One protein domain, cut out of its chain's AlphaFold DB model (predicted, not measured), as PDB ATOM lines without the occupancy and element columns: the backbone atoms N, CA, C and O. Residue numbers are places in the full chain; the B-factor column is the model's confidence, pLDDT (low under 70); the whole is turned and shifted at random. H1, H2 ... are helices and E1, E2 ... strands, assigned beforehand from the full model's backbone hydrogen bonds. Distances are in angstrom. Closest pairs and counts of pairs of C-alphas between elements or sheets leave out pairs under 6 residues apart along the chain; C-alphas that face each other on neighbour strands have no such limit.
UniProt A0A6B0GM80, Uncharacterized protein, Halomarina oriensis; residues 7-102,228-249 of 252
ATOM      1  N   LEU A   7      30.474 -37.605  38.825       92.31
ATOM      2  CA  LEU A   7      29.221 -38.313  39.094       92.31
ATOM      3  C   LEU A   7      28.498 -37.774  40.339       92.31
ATOM      4  O   LEU A   7      27.268 -37.695  40.350       92.31
ATOM      5  N   ASP A   8      29.226 -37.399  41.392       94.69
ATOM      6  CA  ASP A   8      28.642 -36.783  42.585       94.69
ATOM      7  C   ASP A   8      27.990 -35.438  42.246       94.69
ATOM      8  O   ASP A   8      26.879 -35.158  42.714       94.69
ATOM      9  N   ASP A   9      28.633 -34.646  41.391       94.88
ATOM     10  CA  ASP A   9      28.119 -33.353  40.940       94.88
ATOM     11  C   ASP A   9      26.895 -33.509  40.042       94.88
ATOM     12  O   ASP A   9      25.886 -32.832  40.265       94.88
ATOM     13  N   GLY A  10      26.922 -34.465  39.113       95.88
ATOM     14  CA  GLY A  10      25.765 -34.832  38.302       95.88
ATOM     15  C   GLY A  10      24.580 -35.282  39.157       95.88
ATOM     16  O   GLY A  10      23.469 -34.771  39.008       95.88
ATOM     17  N   VAL A  11      24.804 -36.169  40.130       96.75
ATOM     18  CA  VAL A  11      23.754 -36.618  41.059       96.75
ATOM     19  C   VAL A  11      23.199 -35.453  41.884       96.75
ATOM     20  O   VAL A  11      21.981 -35.350  42.061       96.75
ATOM     21  N   ARG A  12      24.058 -34.556  42.387       96.56
ATOM     22  CA  ARG A  12      23.627 -33.371  43.146       96.56
ATOM     23  C   ARG A  12      22.804 -32.425  42.275       96.56
ATOM     24  O   ARG A  12      21.757 -31.954  42.723       96.56
ATOM     25  N   TYR A  13      23.236 -32.200  41.035       96.50
ATOM     26  CA  TYR A  13      22.511 -31.399  40.058       96.50
ATOM     27  C   TYR A  13      21.118 -31.981  39.806       96.50
ATOM     28  O   TYR A  13      20.121 -31.300  40.042       96.50
ATOM     29  N   VAL A  14      21.031 -33.262  39.443       96.69
ATOM     30  CA  VAL A  14      19.764 -33.953  39.146       96.69
ATOM     31  C   VAL A  14      18.807 -33.925  40.344       96.69
ATOM     32  O   VAL A  14      17.628 -33.605  40.184       96.69
ATOM     33  N   ARG A  15      19.300 -34.140  41.571       97.19
ATOM     34  CA  ARG A  15      18.478 -34.008  42.790       97.19
ATOM     35  C   ARG A  15      17.913 -32.602  42.973       97.19
ATOM     36  O   ARG A  15      16.738 -32.458  43.305       97.19
ATOM     37  N   SER A  16      18.714 -31.564  42.727       96.25
ATOM     38  CA  SER A  16      18.246 -30.172  42.836       96.25
ATOM     39  C   SER A  16      17.182 -29.808  41.790       96.25
ATOM     40  O   SER A  16      16.447 -28.843  41.971       96.25
ATOM     41  N   ARG A  17      17.052 -30.619  40.731       95.69
ATOM     42  CA  ARG A  17      16.034 -30.518  39.676       95.69
ATOM     43  C   ARG A  17      14.765 -31.332  39.936       95.69
ATOM     44  O   ARG A  17      13.929 -31.446  39.045       95.69
ATOM     45  N   GLY A  18      14.602 -31.865  41.148       96.00
ATOM     46  CA  GLY A  18      13.372 -32.536  41.573       96.00
ATOM     47  C   GLY A  18      13.335 -34.038  41.302       96.00
ATOM     48  O   GLY A  18      12.253 -34.609  41.278       96.00
ATOM     49  N   PHE A  19      14.479 -34.693  41.117       97.25
ATOM     50  CA  PHE A  19      14.542 -36.143  40.923       97.25
ATOM     51  C   PHE A  19      14.979 -36.881  42.195       97.25
ATOM     52  O   PHE A  19      15.854 -36.422  42.936       97.25
ATOM     53  N   ASP A  20      14.421 -38.071  42.403       97.38
ATOM     54  CA  ASP A  20      14.909 -39.063  43.361       97.38
ATOM     55  C   ASP A  20      15.992 -39.921  42.718       97.38
ATOM     56  O   ASP A  20      15.743 -40.573  41.711       97.38
ATOM     57  N   VAL A  21      17.203 -39.928  43.285       97.75
ATOM     58  CA  VAL A  21      18.361 -40.603  42.673       97.75
ATOM     59  C   VAL A  21      18.856 -41.757  43.531       97.75
ATOM     60  O   VAL A  21      19.275 -41.535  44.676       97.75
ATOM     61  N   THR A  22      18.894 -42.945  42.927       96.62
ATOM     62  CA  THR A  22      19.433 -44.191  43.485       96.62
ATOM     63  C   THR A  22      20.721 -44.557  42.756       96.62
ATOM     64  O   THR A  22      20.740 -44.593  41.530       96.62
ATOM     65  N   ARG A  23      21.805 -44.817  43.492       93.62
ATOM     66  CA  ARG A  23      23.078 -45.268  42.905       93.62
ATOM     67  C   ARG A  23      23.078 -46.775  42.740       93.62
ATOM     68  O   ARG A  23      22.604 -47.466  43.641       93.62
ATOM     69  N   SER A  24      23.666 -47.252  41.651       88.06
ATOM     70  CA  SER A  24      23.975 -48.668  41.512       88.06
ATOM     71  C   SER A  24      25.436 -48.939  41.860       88.06
ATOM     72  O   SER A  24      26.294 -48.060  41.832       88.06
ATOM     73  N   THR A  25      25.702 -50.186  42.231       81.12
ATOM     74  CA  THR A  25      27.062 -50.739  42.301       81.12
ATOM     75  C   THR A  25      27.234 -51.911  41.336       81.12
ATOM     76  O   THR A  25      28.328 -52.469  41.241       81.12
ATOM     77  N   ASP A  26      26.168 -52.279  40.614       84.25
ATOM     78  CA  ASP A  26      26.212 -53.302  39.584       84.25
ATOM     79  C   ASP A  26      26.785 -52.704  38.297       84.25
ATOM     80  O   ASP A  26      26.339 -51.671  37.810       84.25
ATOM     81  N   ARG A  27      27.779 -53.383  37.725       74.62
ATOM     82  CA  ARG A  27      28.404 -52.977  36.463       74.62
ATOM     83  C   ARG A  27      27.478 -53.143  35.257       74.62
ATOM     84  O   ARG A  27      27.782 -52.584  34.208       74.62
ATOM     85  N   GLY A  28      26.418 -53.944  35.380       79.81
ATOM     86  CA  GLY A  28      25.389 -54.105  34.351       79.81
ATOM     87  C   GLY A  28      24.323 -53.006  34.359       79.81
ATOM     88  O   GLY A  28      23.510 -52.948  33.439       79.81
ATOM     89  N   GLU A  29      24.321 -52.144  35.375       88.62
ATOM     90  CA  GLU A  29      23.384 -51.035  35.527       88.62
ATOM     91  C   GLU A  29      24.075 -49.686  35.264       88.62
ATOM     92  O   GLU A  29      25.308 -49.600  35.286       88.62
ATOM     93  N   PRO A  30      23.303 -48.616  35.001       93.44
ATOM     94  CA  PRO A  30      23.860 -47.269  35.002       93.44
ATOM     95  C   PRO A  30      24.410 -46.893  36.378       93.44
ATOM     96  O   PRO A  30      23.894 -47.346  37.404       93.44
ATOM     97  N   ASP A  31      25.396 -45.992  36.407       95.06
ATOM     98  CA  ASP A  31      26.013 -45.505  37.651       95.06
ATOM     99  C   ASP A  31      24.964 -45.007  38.670       95.06
ATOM    100  O   ASP A  31      25.088 -45.198  39.887       95.06
ATOM    101  N   ALA A  32      23.890 -44.380  38.179       96.69
ATOM    102  CA  ALA A  32      22.699 -44.099  38.967       96.69
ATOM    103  C   ALA A  32      21.423 -44.068  38.116       96.69
ATOM    104  O   ALA A  32      21.447 -43.834  36.911       96.69
ATOM    105  N   VAL A  33      20.276 -44.238  38.769       97.44
ATOM    106  CA  VAL A  33      18.948 -44.049  38.175       97.44
ATOM    107  C   VAL A  33      18.235 -42.919  38.903       97.44
ATOM    108  O   VAL A  33      18.205 -42.891  40.135       97.44
ATOM    109  N   ALA A  34      17.660 -41.987  38.144       97.00
ATOM    110  CA  ALA A  34      16.901 -40.862  38.668       97.00
ATOM    111  C   ALA A  34      15.431 -40.942  38.253       97.00
ATOM    112  O   ALA A  34      15.129 -40.940  37.063       97.00
ATOM    113  N   THR A  35      14.515 -40.962  39.214       96.88
ATOM    114  CA  THR A  35      13.068 -40.957  38.970       96.88
ATOM    115  C   THR A  35      12.515 -39.545  39.177       96.88
ATOM    116  O   THR A  35      12.824 -38.926  40.201       96.88
ATOM    117  N   PRO A  36      11.740 -38.987  38.230       96.06
ATOM    118  CA  PRO A  36      11.190 -37.643  38.374       96.06
ATOM    119  C   PRO A  36      10.129 -37.595  39.478       96.06
ATOM    120  O   PRO A  36       9.253 -38.456  39.552       96.06
ATOM    121  N   ARG A  37      10.175 -36.561  40.324       94.19
ATOM    122  CA  ARG A  37       9.023 -36.154  41.142       94.19
ATOM    123  C   ARG A  37       8.125 -35.218  40.331       94.19
ATOM    124  O   ARG A  37       8.525 -34.691  39.296       94.19
ATOM    125  N   THR A  38       6.922 -34.944  40.829       90.94
ATOM    126  CA  THR A  38       6.024 -33.957  40.214       90.94
ATOM    127  C   THR A  38       6.723 -32.604  40.046       90.94
ATOM    128  O   THR A  38       7.218 -32.031  41.016       90.94
ATOM    129  N   GLY A  39       6.751 -32.095  38.812       87.50
ATOM    130  CA  GLY A  39       7.401 -30.827  38.469       87.50
ATOM    131  C   GLY A  39       8.922 -30.905  38.298       87.50
ATOM    132  O   GLY A  39       9.560 -29.860  38.172       87.50
ATOM    133  N   ALA A  40       9.513 -32.106  38.295       92.75
ATOM    134  CA  ALA A  40      10.931 -32.284  38.007       92.75
ATOM    135  C   ALA A  40      11.278 -31.773  36.602       92.75
ATOM    136  O   ALA A  40      10.566 -32.038  35.632       92.75
ATOM    137  N   ARG A  41      12.390 -31.040  36.484       91.19
ATOM    138  CA  ARG A  41      12.842 -30.479  35.204       91.19
ATOM    139  C   ARG A  41      14.357 -30.403  35.147       91.19
ATOM    140  O   ARG A  41      14.963 -29.559  35.806       91.19
ATOM    141  N   LEU A  42      14.965 -31.276  34.343       90.12
ATOM    142  CA  LEU A  42      16.423 -31.361  34.230       90.12
ATOM    143  C   LEU A  42      17.028 -30.116  33.568       90.12
ATOM    144  O   LEU A  42      17.980 -29.545  34.089       90.12
ATOM    145  N   SER A  43      16.462 -29.700  32.437       86.25
ATOM    146  CA  SER A  43      16.870 -28.530  31.658       86.25
ATOM    147  C   SER A  43      15.646 -27.926  30.976       86.25
ATOM    148  O   SER A  43      14.632 -28.606  30.801       86.25
ATOM    149  N   ASP A  44      15.741 -26.660  30.577       84.88
ATOM    150  CA  ASP A  44      14.656 -25.993  29.870       84.88
ATOM    151  C   ASP A  44      14.475 -26.512  28.436       84.88
ATOM    152  O   ASP A  44      13.340 -26.541  27.957       84.88
ATOM    153  N   SER A  45      15.561 -26.984  27.815       82.06
ATOM    154  CA  SER A  45      15.607 -27.537  26.452       82.06
ATOM    155  C   SER A  45      15.088 -28.973  26.344       82.06
ATOM    156  O   SER A  45      14.866 -29.468  25.243       82.06
ATOM    157  N   LEU A  46      14.897 -29.664  27.472       81.12
ATOM    158  CA  LEU A  46      14.364 -31.024  27.484       81.12
ATOM    159  C   LEU A  46      12.856 -31.009  27.753       81.12
ATOM    160  O   LEU A  46      12.417 -30.321  28.680       81.12
ATOM    161  N   PRO A  47      12.065 -31.816  27.019       78.12
ATOM    162  CA  PRO A  47      10.662 -32.019  27.345       78.12
ATOM    163  C   PRO A  47      10.513 -32.487  28.792       78.12
ATOM    164  O   PRO A  47      11.233 -33.390  29.233       78.12
ATOM    165  N   ALA A  48       9.578 -31.869  29.514       77.75
ATOM    166  CA  ALA A  48       9.121 -32.388  30.791       77.75
ATOM    167  C   ALA A  48       8.308 -33.656  30.512       77.75
ATOM    168  O   ALA A  48       7.239 -33.590  29.906       77.75
ATOM    169  N   ASP A  49       8.844 -34.801  30.916       82.75
ATOM    170  CA  ASP A  49       8.173 -36.088  30.848       82.75
ATOM    171  C   ASP A  49       8.430 -36.890  32.131       82.75
ATOM    172  O   ASP A  49       9.268 -36.528  32.962       82.75
ATOM    173  N   ASP A  50       7.679 -37.976  32.301       86.81
ATOM    174  CA  ASP A  50       7.775 -38.843  33.477       86.81
ATOM    175  C   ASP A  50       8.872 -39.917  33.323       86.81
ATOM    176  O   ASP A  50       8.932 -40.873  34.104       86.81
ATOM    177  N   ARG A  51       9.753 -39.807  32.312       91.88
ATOM    178  CA  ARG A  51      10.807 -40.807  32.108       91.88
ATOM    179  C   ARG A  51      11.883 -40.661  33.171       91.88
ATOM    180  O   ARG A  51      12.370 -39.575  33.482       91.88
ATOM    181  N   SER A  52      12.315 -41.805  33.694       95.31
ATOM    182  CA  SER A  52      13.505 -41.858  34.540       95.31
ATOM    183  C   SER A  52      14.772 -41.599  33.716       95.31
ATOM    184  O   SER A  52      14.805 -41.835  32.505       95.31
ATOM    185  N   LEU A  53      15.831 -41.141  34.379       96.12
ATOM    186  CA  LEU A  53      17.152 -40.950  33.788       96.12
ATOM    187  C   LEU A  53      18.076 -42.096  34.202       96.12
ATOM    188  O   LEU A  53      18.133 -42.449  35.378       96.12
ATOM    189  N   ALA A  54      18.820 -42.646  33.253       97.19
ATOM    190  CA  ALA A  54      20.025 -43.423  33.517       97.19
ATOM    191  C   ALA A  54      21.209 -42.449  33.525       97.19
ATOM    192  O   ALA A  54      21.502 -41.852  32.495       97.19
ATOM    193  N   ILE A  55      21.834 -42.229  34.678       97.44
ATOM    194  CA  ILE A  55      22.993 -41.344  34.828       97.44
ATOM    195  C   ILE A  55      24.256 -42.175  34.617       97.44
ATOM    196  O   ILE A  55      24.439 -43.176  35.306       97.44
ATOM    197  N   GLU A  56      25.114 -41.742  33.700       96.69
ATOM    198  CA  GLU A  56      26.337 -42.445  33.302       96.69
ATOM    199  C   GLU A  56      27.519 -41.472  33.313       96.69
ATOM    200  O   GLU A  56      27.482 -40.431  32.649       96.69
ATOM    201  N   ARG A  57      28.590 -41.784  34.046       95.12
ATOM    202  CA  ARG A  57      29.836 -41.017  33.951       95.12
ATOM    203  C   ARG A  57      30.527 -41.355  32.633       95.12
ATOM    204  O   ARG A  57      30.731 -42.525  32.316       95.12
ATOM    205  N   LEU A  58      30.965 -40.331  31.907       95.00
ATOM    206  CA  LEU A  58      31.711 -40.501  30.667       95.00
ATOM    207  C   LEU A  58      33.124 -39.934  30.820       95.00
ATOM    208  O   LEU A  58      33.309 -38.731  31.000       95.00
ATOM    209  N   SER A  59      34.128 -40.813  30.771       93.00
ATOM    210  CA  SER A  59      35.544 -40.418  30.764       93.00
ATOM    211  C   SER A  59      36.094 -40.201  29.355       93.00
ATOM    212  O   SER A  59      37.067 -39.475  29.195       93.00
ATOM    213  N   GLU A  60      35.483 -40.836  28.353       95.00
ATOM    214  CA  GLU A  60      35.847 -40.769  26.937       95.00
ATOM    215  C   GLU A  60      34.578 -40.909  26.090       95.00
ATOM    216  O   GLU A  60      33.689 -41.688  26.437       95.00
ATOM    217  N   ALA A  61      34.496 -40.196  24.969       95.00
ATOM    218  CA  ALA A  61      33.349 -40.228  24.064       95.00
ATOM    219  C   ALA A  61      33.447 -41.353  23.015       95.00
ATOM    220  O   ALA A  61      33.281 -41.118  21.820       95.00
ATOM    221  N   ASP A  62      33.739 -42.584  23.449       93.88
ATOM    222  CA  ASP A  62      33.773 -43.738  22.544       93.88
ATOM    223  C   ASP A  62      32.373 -43.997  21.937       93.88
ATOM    224  O   ASP A  62      31.430 -44.270  22.688       93.88
ATOM    225  N   PRO A  63      32.205 -43.958  20.599       94.88
ATOM    226  CA  PRO A  63      30.889 -44.062  19.968       94.88
ATOM    227  C   PRO A  63      30.146 -45.365  20.268       94.88
ATOM    228  O   PRO A  63      28.922 -45.350  20.397       94.88
ATOM    229  N   THR A  64      30.867 -46.484  20.407       91.94
ATOM    230  CA  THR A  64      30.252 -47.781  20.738       91.94
ATOM    231  C   THR A  64      29.682 -47.739  22.153       91.94
ATOM    232  O   THR A  64      28.509 -48.042  22.358       91.94
ATOM    233  N   THR A  65      30.482 -47.278  23.114       92.06
ATOM    234  CA  THR A  65      30.081 -47.130  24.516       92.06
ATOM    235  C   THR A  65      28.887 -46.188  24.647       92.06
ATOM    236  O   THR A  65      27.885 -46.545  25.265       92.06
ATOM    237  N   VAL A  66      28.949 -45.002  24.035       94.81
ATOM    238  CA  VAL A  66      27.850 -44.025  24.063       94.81
ATOM    239  C   VAL A  66      26.568 -44.633  23.477       94.81
ATOM    240  O   VAL A  66      25.504 -44.510  24.091       94.81
ATOM    241  N   LEU A  67      26.653 -45.345  22.345       93.19
ATOM    242  CA  LEU A  67      25.496 -45.997  21.723       93.19
ATOM    243  C   LEU A  67      24.884 -47.062  22.630       93.19
ATOM    244  O   LEU A  67      23.666 -47.089  22.806       93.19
ATOM    245  N   GLU A  68      25.705 -47.927  23.220       91.06
ATOM    246  CA  GLU A  68      25.244 -48.984  24.119       91.06
ATOM    247  C   GLU A  68      24.521 -48.415  25.343       91.06
ATOM    248  O   GLU A  68      23.454 -48.918  25.709       91.06
ATOM    249  N   ARG A  69      25.041 -47.333  25.938       93.88
ATOM    250  CA  ARG A  69      24.400 -46.662  27.081       93.88
ATOM    251  C   ARG A  69      23.062 -46.031  26.700       93.88
ATOM    252  O   ARG A  69      22.064 -46.260  27.388       93.88
ATOM    253  N   VAL A  70      22.998 -45.317  25.573       94.31
ATOM    254  CA  VAL A  70      21.739 -44.735  25.070       94.31
ATOM    255  C   VAL A  70      20.720 -45.828  24.740       94.31
ATOM    256  O   VAL A  70      19.568 -45.752  25.170       94.31
ATOM    257  N   ALA A  71      21.131 -46.878  24.029       91.62
ATOM    258  CA  ALA A  71      20.257 -47.988  23.661       91.62
ATOM    259  C   ALA A  71      19.780 -48.785  24.887       91.62
ATOM    260  O   ALA A  71      18.622 -49.213  24.934       91.62
ATOM    261  N   GLY A  72      20.656 -48.975  25.878       92.19
ATOM    262  CA  GLY A  72      20.351 -49.568  27.178       92.19
ATOM    263  C   GLY A  72      19.283 -48.776  27.923       92.19
ATOM    264  O   GLY A  72      18.221 -49.320  28.223       92.19
ATOM    265  N   ALA A  73      19.509 -47.475  28.122       93.44
ATOM    266  CA  ALA A  73      18.542 -46.582  28.754       93.44
ATOM    267  C   ALA A  73      17.188 -46.605  28.025       93.44
ATOM    268  O   ALA A  73      16.152 -46.819  28.654       93.44
ATOM    269  N   ALA A  74      17.195 -46.483  26.695       91.06
ATOM    270  CA  ALA A  74      15.976 -46.483  25.892       91.06
ATOM    271  C   ALA A  74      15.193 -47.805  25.985       91.06
ATOM    272  O   ALA A  74      13.963 -47.794  25.966       91.06
ATOM    273  N   ARG A  75      15.874 -48.957  26.093       90.12
ATOM    274  CA  ARG A  75      15.223 -50.271  26.272       90.12
ATOM    275  C   ARG A  75      14.488 -50.372  27.607       90.12
ATOM    276  O   ARG A  75      13.418 -50.966  27.642       90.12
ATOM    277  N   GLU A  76      15.019 -49.729  28.638       91.69
ATOM    278  CA  GLU A  76      14.404 -49.631  29.965       91.69
ATOM    279  C   GLU A  76      13.398 -48.467  30.083       91.69
ATOM    280  O   GLU A  76      12.948 -48.144  31.183       91.69
ATOM    281  N   GLY A  77      13.055 -47.795  28.974       91.19
ATOM    282  CA  GLY A  77      12.129 -46.656  28.964       91.19
ATOM    283  C   GLY A  77      12.691 -45.378  29.600       91.19
ATOM    284  O   GLY A  77      11.929 -44.505  30.014       91.19
ATOM    285  N   ARG A  78      14.020 -45.262  29.696       93.69
ATOM    286  CA  ARG A  78      14.745 -44.150  30.329       93.69
ATOM    287  C   ARG A  78      15.390 -43.238  29.286       93.69
ATOM    288  O   ARG A  78      15.639 -43.649  28.154       93.69
ATOM    289  N   ARG A  79      15.720 -42.012  29.692       93.75
ATOM    290  CA  ARG A  79      16.669 -41.140  28.978       93.75
ATOM    291  C   ARG A  79      18.073 -41.350  29.547       93.75
ATOM    292  O   ARG A  79      18.223 -41.489  30.757       93.75
ATOM    293  N   CYS A  80      19.099 -41.361  28.707       95.81
ATOM    294  CA  CYS A  80      20.489 -41.396  29.158       95.81
ATOM    295  C   CYS A  80      20.966 -39.977  29.507       95.81
ATOM    296  O   CYS A  80      20.835 -39.067  28.697       95.81
ATOM    297  N   LEU A  81      21.515 -39.768  30.700       97.00
ATOM    298  CA  LEU A  81      22.182 -38.535  31.099       97.00
ATOM    299  C   LEU A  81      23.666 -38.829  31.294       97.00
ATOM    300  O   LEU A  81      24.056 -39.410  32.306       97.00
ATOM    301  N   PHE A  82      24.490 -38.391  30.352       97.81
ATOM    302  CA  PHE A  82      25.934 -38.450  30.517       97.81
ATOM    303  C   PHE A  82      26.410 -37.323  31.427       97.81
ATOM    304  O   PHE A  82      25.913 -36.201  31.336       97.81
ATOM    305  N   VAL A  83      27.386 -37.606  32.283       97.69
ATOM    306  CA  VAL A  83      28.099 -36.593  33.066       97.69
ATOM    307  C   VAL A  83      29.563 -36.624  32.664       97.69
ATOM    308  O   VAL A  83      30.217 -37.662  32.792       97.69
ATOM    309  N   ALA A  84      30.056 -35.508  32.134       97.44
ATOM    310  CA  ALA A  84      31.339 -35.453  31.447       97.44
ATOM    311  C   ALA A  84      32.038 -34.106  31.654       97.44
ATOM    312  O   ALA A  84      31.387 -33.078  31.847       97.44
ATOM    313  N   THR A  85      33.369 -34.112  31.549       96.56
ATOM    314  CA  THR A  85      34.173 -32.881  31.492       96.56
ATOM    315  C   THR A  85      33.873 -32.102  30.207       96.56
ATOM    316  O   THR A  85      33.330 -32.679  29.263       96.56
ATOM    317  N   PRO A  86      34.245 -30.812  30.086       96.69
ATOM    318  CA  PRO A  86      33.847 -30.003  28.935       96.69
ATOM    319  C   PRO A  86      34.353 -30.549  27.597       96.69
ATOM    320  O   PRO A  86      33.626 -30.493  26.610       96.69
ATOM    321  N   THR A  87      35.563 -31.113  27.573       96.31
ATOM    322  CA  THR A  87      36.138 -31.739  26.374       96.31
ATOM    323  C   THR A  87      35.378 -33.007  25.993       96.31
ATOM    324  O   THR A  87      34.895 -33.107  24.874       96.31
ATOM    325  N   VAL A  88      35.183 -33.932  26.939       97.25
ATOM    326  CA  VAL A  88      34.471 -35.196  26.676       97.25
ATOM    327  C   VAL A  88      33.006 -34.941  26.320       97.25
ATOM    328  O   VAL A  88      32.441 -35.640  25.487       97.25
ATOM    329  N   ALA A  89      32.385 -33.927  26.925       97.00
ATOM    330  CA  ALA A  89      31.026 -33.521  26.604       97.00
ATOM    331  C   ALA A  89      30.897 -32.992  25.172       97.00
ATOM    332  O   ALA A  89      29.893 -33.285  24.532       97.00
ATOM    333  N   ALA A  90      31.881 -32.231  24.679       96.25
ATOM    334  CA  ALA A  90      31.897 -31.763  23.296       96.25
ATOM    335  C   ALA A  90      32.041 -32.940  22.321       96.25
ATOM    336  O   ALA A  90      31.215 -33.088  21.428       96.25
ATOM    337  N   ASP A  91      32.995 -33.841  22.568       96.19
ATOM    338  CA  ASP A  91      33.197 -35.022  21.721       96.19
ATOM    339  C   ASP A  91      31.956 -35.941  21.716       96.19
ATOM    340  O   ASP A  91      31.538 -36.453  20.678       96.19
ATOM    341  N   ALA A  92      31.324 -36.144  22.878       96.62
ATOM    342  CA  ALA A  92      30.105 -36.944  22.986       96.62
ATOM    343  C   ALA A  92      28.912 -36.265  22.308       96.62
ATOM    344  O   ALA A  92      28.062 -36.946  21.734       96.62
ATOM    345  N   HIS A  93      28.843 -34.935  22.368       95.50
ATOM    346  CA  HIS A  93      27.830 -34.160  21.665       95.50
ATOM    347  C   HIS A  93      27.994 -34.284  20.148       95.50
ATOM    348  O   HIS A  93      26.996 -34.542  19.483       95.50
ATOM    349  N   ASP A  94      29.218 -34.247  19.616       93.75
ATOM    350  CA  ASP A  94      29.485 -34.495  18.190       93.75
ATOM    351  C   ASP A  94      29.016 -35.895  17.758       93.75
ATOM    352  O   ASP A  94      28.376 -36.045  16.717       93.75
ATOM    353  N   VAL A  95      29.260 -36.923  18.583       94.94
ATOM    354  CA  VAL A  95      28.787 -38.298  18.328       94.94
ATOM    355  C   VAL A  95      27.260 -38.396  18.358       94.94
ATOM    356  O   VAL A  95      26.678 -39.168  17.599       94.94
ATOM    357  N   LEU A  96      26.595 -37.672  19.254       93.38
ATOM    358  CA  LEU A  96      25.151 -37.778  19.483       93.38
ATOM    359  C   LEU A  96      24.313 -36.830  18.611       93.38
ATOM    360  O   LEU A  96      23.096 -37.013  18.493       93.38
ATOM    361  N   SER A  97      24.949 -35.825  18.019       89.00
ATOM    362  CA  SER A  97      24.316 -34.819  17.173       89.00
ATOM    363  C   SER A  97      23.966 -35.359  15.794       89.00
ATOM    364  O   SER A  97      24.531 -36.333  15.317       89.00
ATOM    365  N   SER A  98      22.982 -34.737  15.144       84.50
ATOM    366  CA  SER A  98      22.433 -35.241  13.886       84.50
ATOM    367  C   SER A  98      23.436 -35.152  12.718       84.50
ATOM    368  O   SER A  98      23.912 -34.052  12.433       84.50
ATOM    369  N   PRO A  99      23.651 -36.236  11.943       88.19
ATOM    370  CA  PRO A  99      23.105 -37.580  12.149       88.19
ATOM    371  C   PRO A  99      23.841 -38.335  13.267       88.19
ATOM    372  O   PRO A  99      25.046 -38.552  13.187       88.19
ATOM    373  N   ALA A 100      23.095 -38.775  14.287       90.75
ATOM    374  CA  ALA A 100      23.681 -39.397  15.469       90.75
ATOM    375  C   ALA A 100      24.434 -40.685  15.116       90.75
ATOM    376  O   ALA A 100      23.955 -41.496  14.320       90.75
ATOM    377  N   PHE A 101      25.579 -40.887  15.768       92.75
ATOM    378  CA  PHE A 101      26.465 -42.045  15.647       92.75
ATOM    379  C   PHE A 101      27.050 -42.255  14.240       92.75
ATOM    380  O   PHE A 101      27.529 -43.342  13.911       92.75
ATOM    381  N   VAL A 102      27.053 -41.206  13.420       93.56
ATOM    382  CA  VAL A 102      27.695 -41.172  12.105       93.56
ATOM    383  C   VAL A 102      28.942 -40.304  12.209       93.56
ATOM    384  O   VAL A 102      28.876 -39.167  12.660       93.56
ATOM    385  N   ARG A 228      13.851 -46.131  16.838       76.75
ATOM    386  CA  ARG A 228      13.820 -45.230  17.999       76.75
ATOM    387  C   ARG A 228      14.499 -43.902  17.678       76.75
ATOM    388  O   ARG A 228      15.677 -43.866  17.335       76.75
ATOM    389  N   ALA A 229      13.781 -42.800  17.890       72.19
ATOM    390  CA  ALA A 229      14.348 -41.461  17.781       72.19
ATOM    391  C   ALA A 229      15.433 -41.231  18.849       72.19
ATOM    392  O   ALA A 229      15.177 -41.346  20.049       72.19
ATOM    393  N   VAL A 230      16.643 -40.883  18.403       77.88
ATOM    394  CA  VAL A 230      17.792 -40.610  19.284       77.88
ATOM    395  C   VAL A 230      17.691 -39.239  19.944       77.88
ATOM    396  O   VAL A 230      18.138 -39.093  21.078       77.88
ATOM    397  N   SER A 231      17.077 -38.258  19.274       74.62
ATOM    398  CA  SER A 231      17.093 -36.845  19.686       74.62
ATOM    399  C   SER A 231      16.619 -36.609  21.124       74.62
ATOM    400  O   SER A 231      17.132 -35.754  21.838       74.62
ATOM    401  N   ASP A 232      15.668 -37.420  21.582       78.75
ATOM    402  CA  ASP A 232      15.035 -37.245  22.889       78.75
ATOM    403  C   ASP A 232      15.492 -38.308  23.898       78.75
ATOM    404  O   ASP A 232      14.949 -38.392  25.008       78.75
ATOM    405  N   ALA A 233      16.452 -39.153  23.509       87.00
ATOM    406  CA  ALA A 233      16.929 -40.298  24.275       87.00
ATOM    407  C   ALA A 233      18.160 -39.985  25.137       87.00
ATOM    408  O   ALA A 233      18.511 -40.804  25.987       87.00
ATOM    409  N   TRP A 234      18.780 -38.810  24.980       93.81
ATOM    410  CA  TRP A 234      19.997 -38.443  25.703       93.81
ATOM    411  C   TRP A 234      20.028 -36.979  26.175       93.81
ATOM    412  O   TRP A 234      19.246 -36.141  25.731       93.81
ATOM    413  N   ALA A 235      20.938 -36.694  27.105       95.56
ATOM    414  CA  ALA A 235      21.398 -35.366  27.500       95.56
ATOM    415  C   ALA A 235      22.825 -35.471  28.071       95.56
ATOM    416  O   ALA A 235      23.218 -36.545  28.534       95.56
ATOM    417  N   ILE A 236      23.595 -34.378  28.071       97.38
ATOM    418  CA  ILE A 236      24.953 -34.342  28.644       97.38
ATOM    419  C   ILE A 236      25.048 -33.219  29.677       97.38
ATOM    420  O   ILE A 236      24.988 -32.047  29.323       97.38
ATOM    421  N   ALA A 237      25.222 -33.554  30.952       97.31
ATOM    422  CA  ALA A 237      25.570 -32.602  31.998       97.31
ATOM    423  C   ALA A 237      27.079 -32.317  31.960       97.31
ATOM    424  O   ALA A 237      27.897 -33.212  32.175       97.31
ATOM    425  N   VAL A 238      27.436 -31.060  31.688       97.69
ATOM    426  CA  VAL A 238      28.830 -30.616  31.570       97.69
ATOM    427  C   VAL A 238      29.354 -30.197  32.934       97.69
ATOM    428  O   VAL A 238      28.925 -29.173  33.470       97.69
ATOM    429  N   ASP A 239      30.286 -30.973  33.467       97.06
ATOM    430  CA  ASP A 239      30.966 -30.718  34.731       97.06
ATOM    431  C   ASP A 239      32.292 -29.980  34.507       97.06
ATOM    432  O   ASP A 239      33.109 -30.417  33.700       97.06
ATOM    433  N   ASP A 240      32.521 -28.866  35.206       94.94
ATOM    434  CA  ASP A 240      33.797 -28.133  35.173       94.94
ATOM    435  C   ASP A 240      34.805 -28.598  36.246       94.94
ATOM    436  O   ASP A 240      35.919 -28.072  36.312       94.94
ATOM    437  N   GLY A 241      34.437 -29.604  37.048       90.50
ATOM    438  CA  GLY A 241      35.218 -30.137  38.167       90.50
ATOM    439  C   GLY A 241      34.817 -29.557  39.529       90.50
ATOM    440  O   GLY A 241      35.353 -29.976  40.563       90.50
ATOM    441  N   GLU A 242      33.891 -28.598  39.543       90.31
ATOM    442  CA  GLU A 242      33.256 -28.082  40.757       90.31
ATOM    443  C   GLU A 242      31.730 -28.232  40.727       90.31
ATOM    444  O   GLU A 242      31.094 -28.347  41.783       90.31
ATOM    445  N   ARG A 243      31.125 -28.138  39.535       93.25
ATOM    446  CA  ARG A 243      29.681 -28.244  39.337       93.25
ATOM    447  C   ARG A 243      29.303 -28.488  37.879       93.25
ATOM    448  O   ARG A 243      29.991 -28.117  36.933       93.25
ATOM    449  N   ILE A 244      28.052 -28.911  37.708       96.44
ATOM    450  CA  ILE A 244      27.388 -28.871  36.405       96.44
ATOM    451  C   ILE A 244      27.120 -27.419  35.990       96.44
ATOM    452  O   ILE A 244      26.385 -26.687  36.660       96.44
ATOM    453  N   THR A 245      27.695 -27.017  34.861       95.31
ATOM    454  CA  THR A 245      27.598 -25.656  34.308       95.31
ATOM    455  C   THR A 245      26.464 -25.509  33.301       95.31
ATOM    456  O   THR A 245      25.828 -24.457  33.237       95.31
ATOM    457  N   ARG A 246      26.185 -26.563  32.529       94.88
ATOM    458  CA  ARG A 246      25.122 -26.611  31.516       94.88
ATOM    459  C   ARG A 246      24.723 -28.048  31.196       94.88
ATOM    460  O   ARG A 246      25.424 -28.987  31.566       94.88
ATOM    461  N   VAL A 247      23.604 -28.201  30.491       95.50
ATOM    462  CA  VAL A 247      23.136 -29.480  29.947       95.50
ATOM    463  C   VAL A 247      23.001 -29.332  28.437       95.50
ATOM    464  O   VAL A 247      22.292 -28.430  28.005       95.50
ATOM    465  N   LEU A 248      23.679 -30.191  27.673       94.75
ATOM    466  CA  LEU A 248      23.604 -30.246  26.213       94.75
ATOM    467  C   LEU A 248      22.569 -31.275  25.751       94.75
ATOM    468  O   LEU A 248      22.382 -32.317  26.390       94.75
ATOM    469  N   THR A 249      21.937 -30.978  24.623       91.50
ATOM    470  CA  THR A 249      20.889 -31.762  23.959       91.50
ATOM    471  C   THR A 249      21.045 -31.683  22.431       91.50
ATOM    472  O   THR A 249      21.970 -31.046  21.933       91.50
TER     473      THR A 249
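What this domain is: This is residues 7 to 102 and 228 to 249 of the 252 residues of an uncharacterized protein of Halomarina oriensis (UniProt A0A6B0GM80). A strongly twisted sheet of six strands curls like part of a barrel round H1, and H2 and H3 pack on its other face. The printed part has 118 residues, with three named helices and six named strands in the order H1 E1 E2 E3 H2 E4 H3 E5 E6. The mixed sheet runs E1 E2 E3 E4 E5 E6; the class is mixed, helices and strands. The whole is compact, with a radius of gyration of the C-alphas of 12.8 A and spans of 36 by 32 by 31 A.

How they stand to each other: E1, residues 19 to 23, E2, residues 32 to 36, and E3, residues 53 to 58, form a meander of two hairpins, each strand the antiparallel neighbour of the one before; N 20 and O 35, 2.9 A, and N 34 and O 53, 2.8 A, are within hydrogen-bond range. E4, residues 79 to 84, is parallel to E3, with N 54 and O 79 at 2.8 A, and to E5, residues 234 to 239, with N 237 and O 82 at 2.8 A. E6, residues 244 to 248, forms an antiparallel hairpin with E5, with N 238 and O 246 at 2.9 A. The sheet curls round H1, residues 7 to 16; its closest C-alphas to E3 are those of Leu 7 and Arg 57, 5.8 A. H2, residues 63 to 75, and H3, residues 86 to 96, are on the opposite face, three layers with a sheet between helices. H2 is over E3 and E4 at a height over the sheet of 9.2 A; its closest C-alphas to E4 are those of Val 70 and Cys 80, 5.4 A. E3, H2 and E4 make a strand-helix-strand unit, two parallel strands with a helix between, its crossover right-handed. H3 is over E4 and E5 at a height of 8.4 A; its closest C-alphas to E5 are those of Pro 86 and Val 238, 5.7 A. H2, with residues 63 to 66 alone, and H3 only just touch, with 3 pairs of C-alphas within 8 A, the closest those of Pro 63 and Val 95, 6.4 A. Every O i to N i+4 pair is within hydrogen-bond range in H1, H2 and H3.

Where its parts are: H1 begins at C-alpha 7 (29.221, -38.313, 39.094), and E6 ends at C-alpha 248 (23.604, -30.246, 26.213). From first to last C-alpha H2 measures 18.0 A, E5 16.2 A and E4 15.9 A.

The domain as a whole: The C-alphas farthest apart, of Thr 38 and Val 102, are 36.2 A apart. Residues 103 to 227 are not printed, and C-alphas 102 and 228 are 15.6 A apart across this cut. The link E2 to E3, residues 37 to 52, is long. Mean pLDDT of the printed part is 92.2, and no printed residue is under 70.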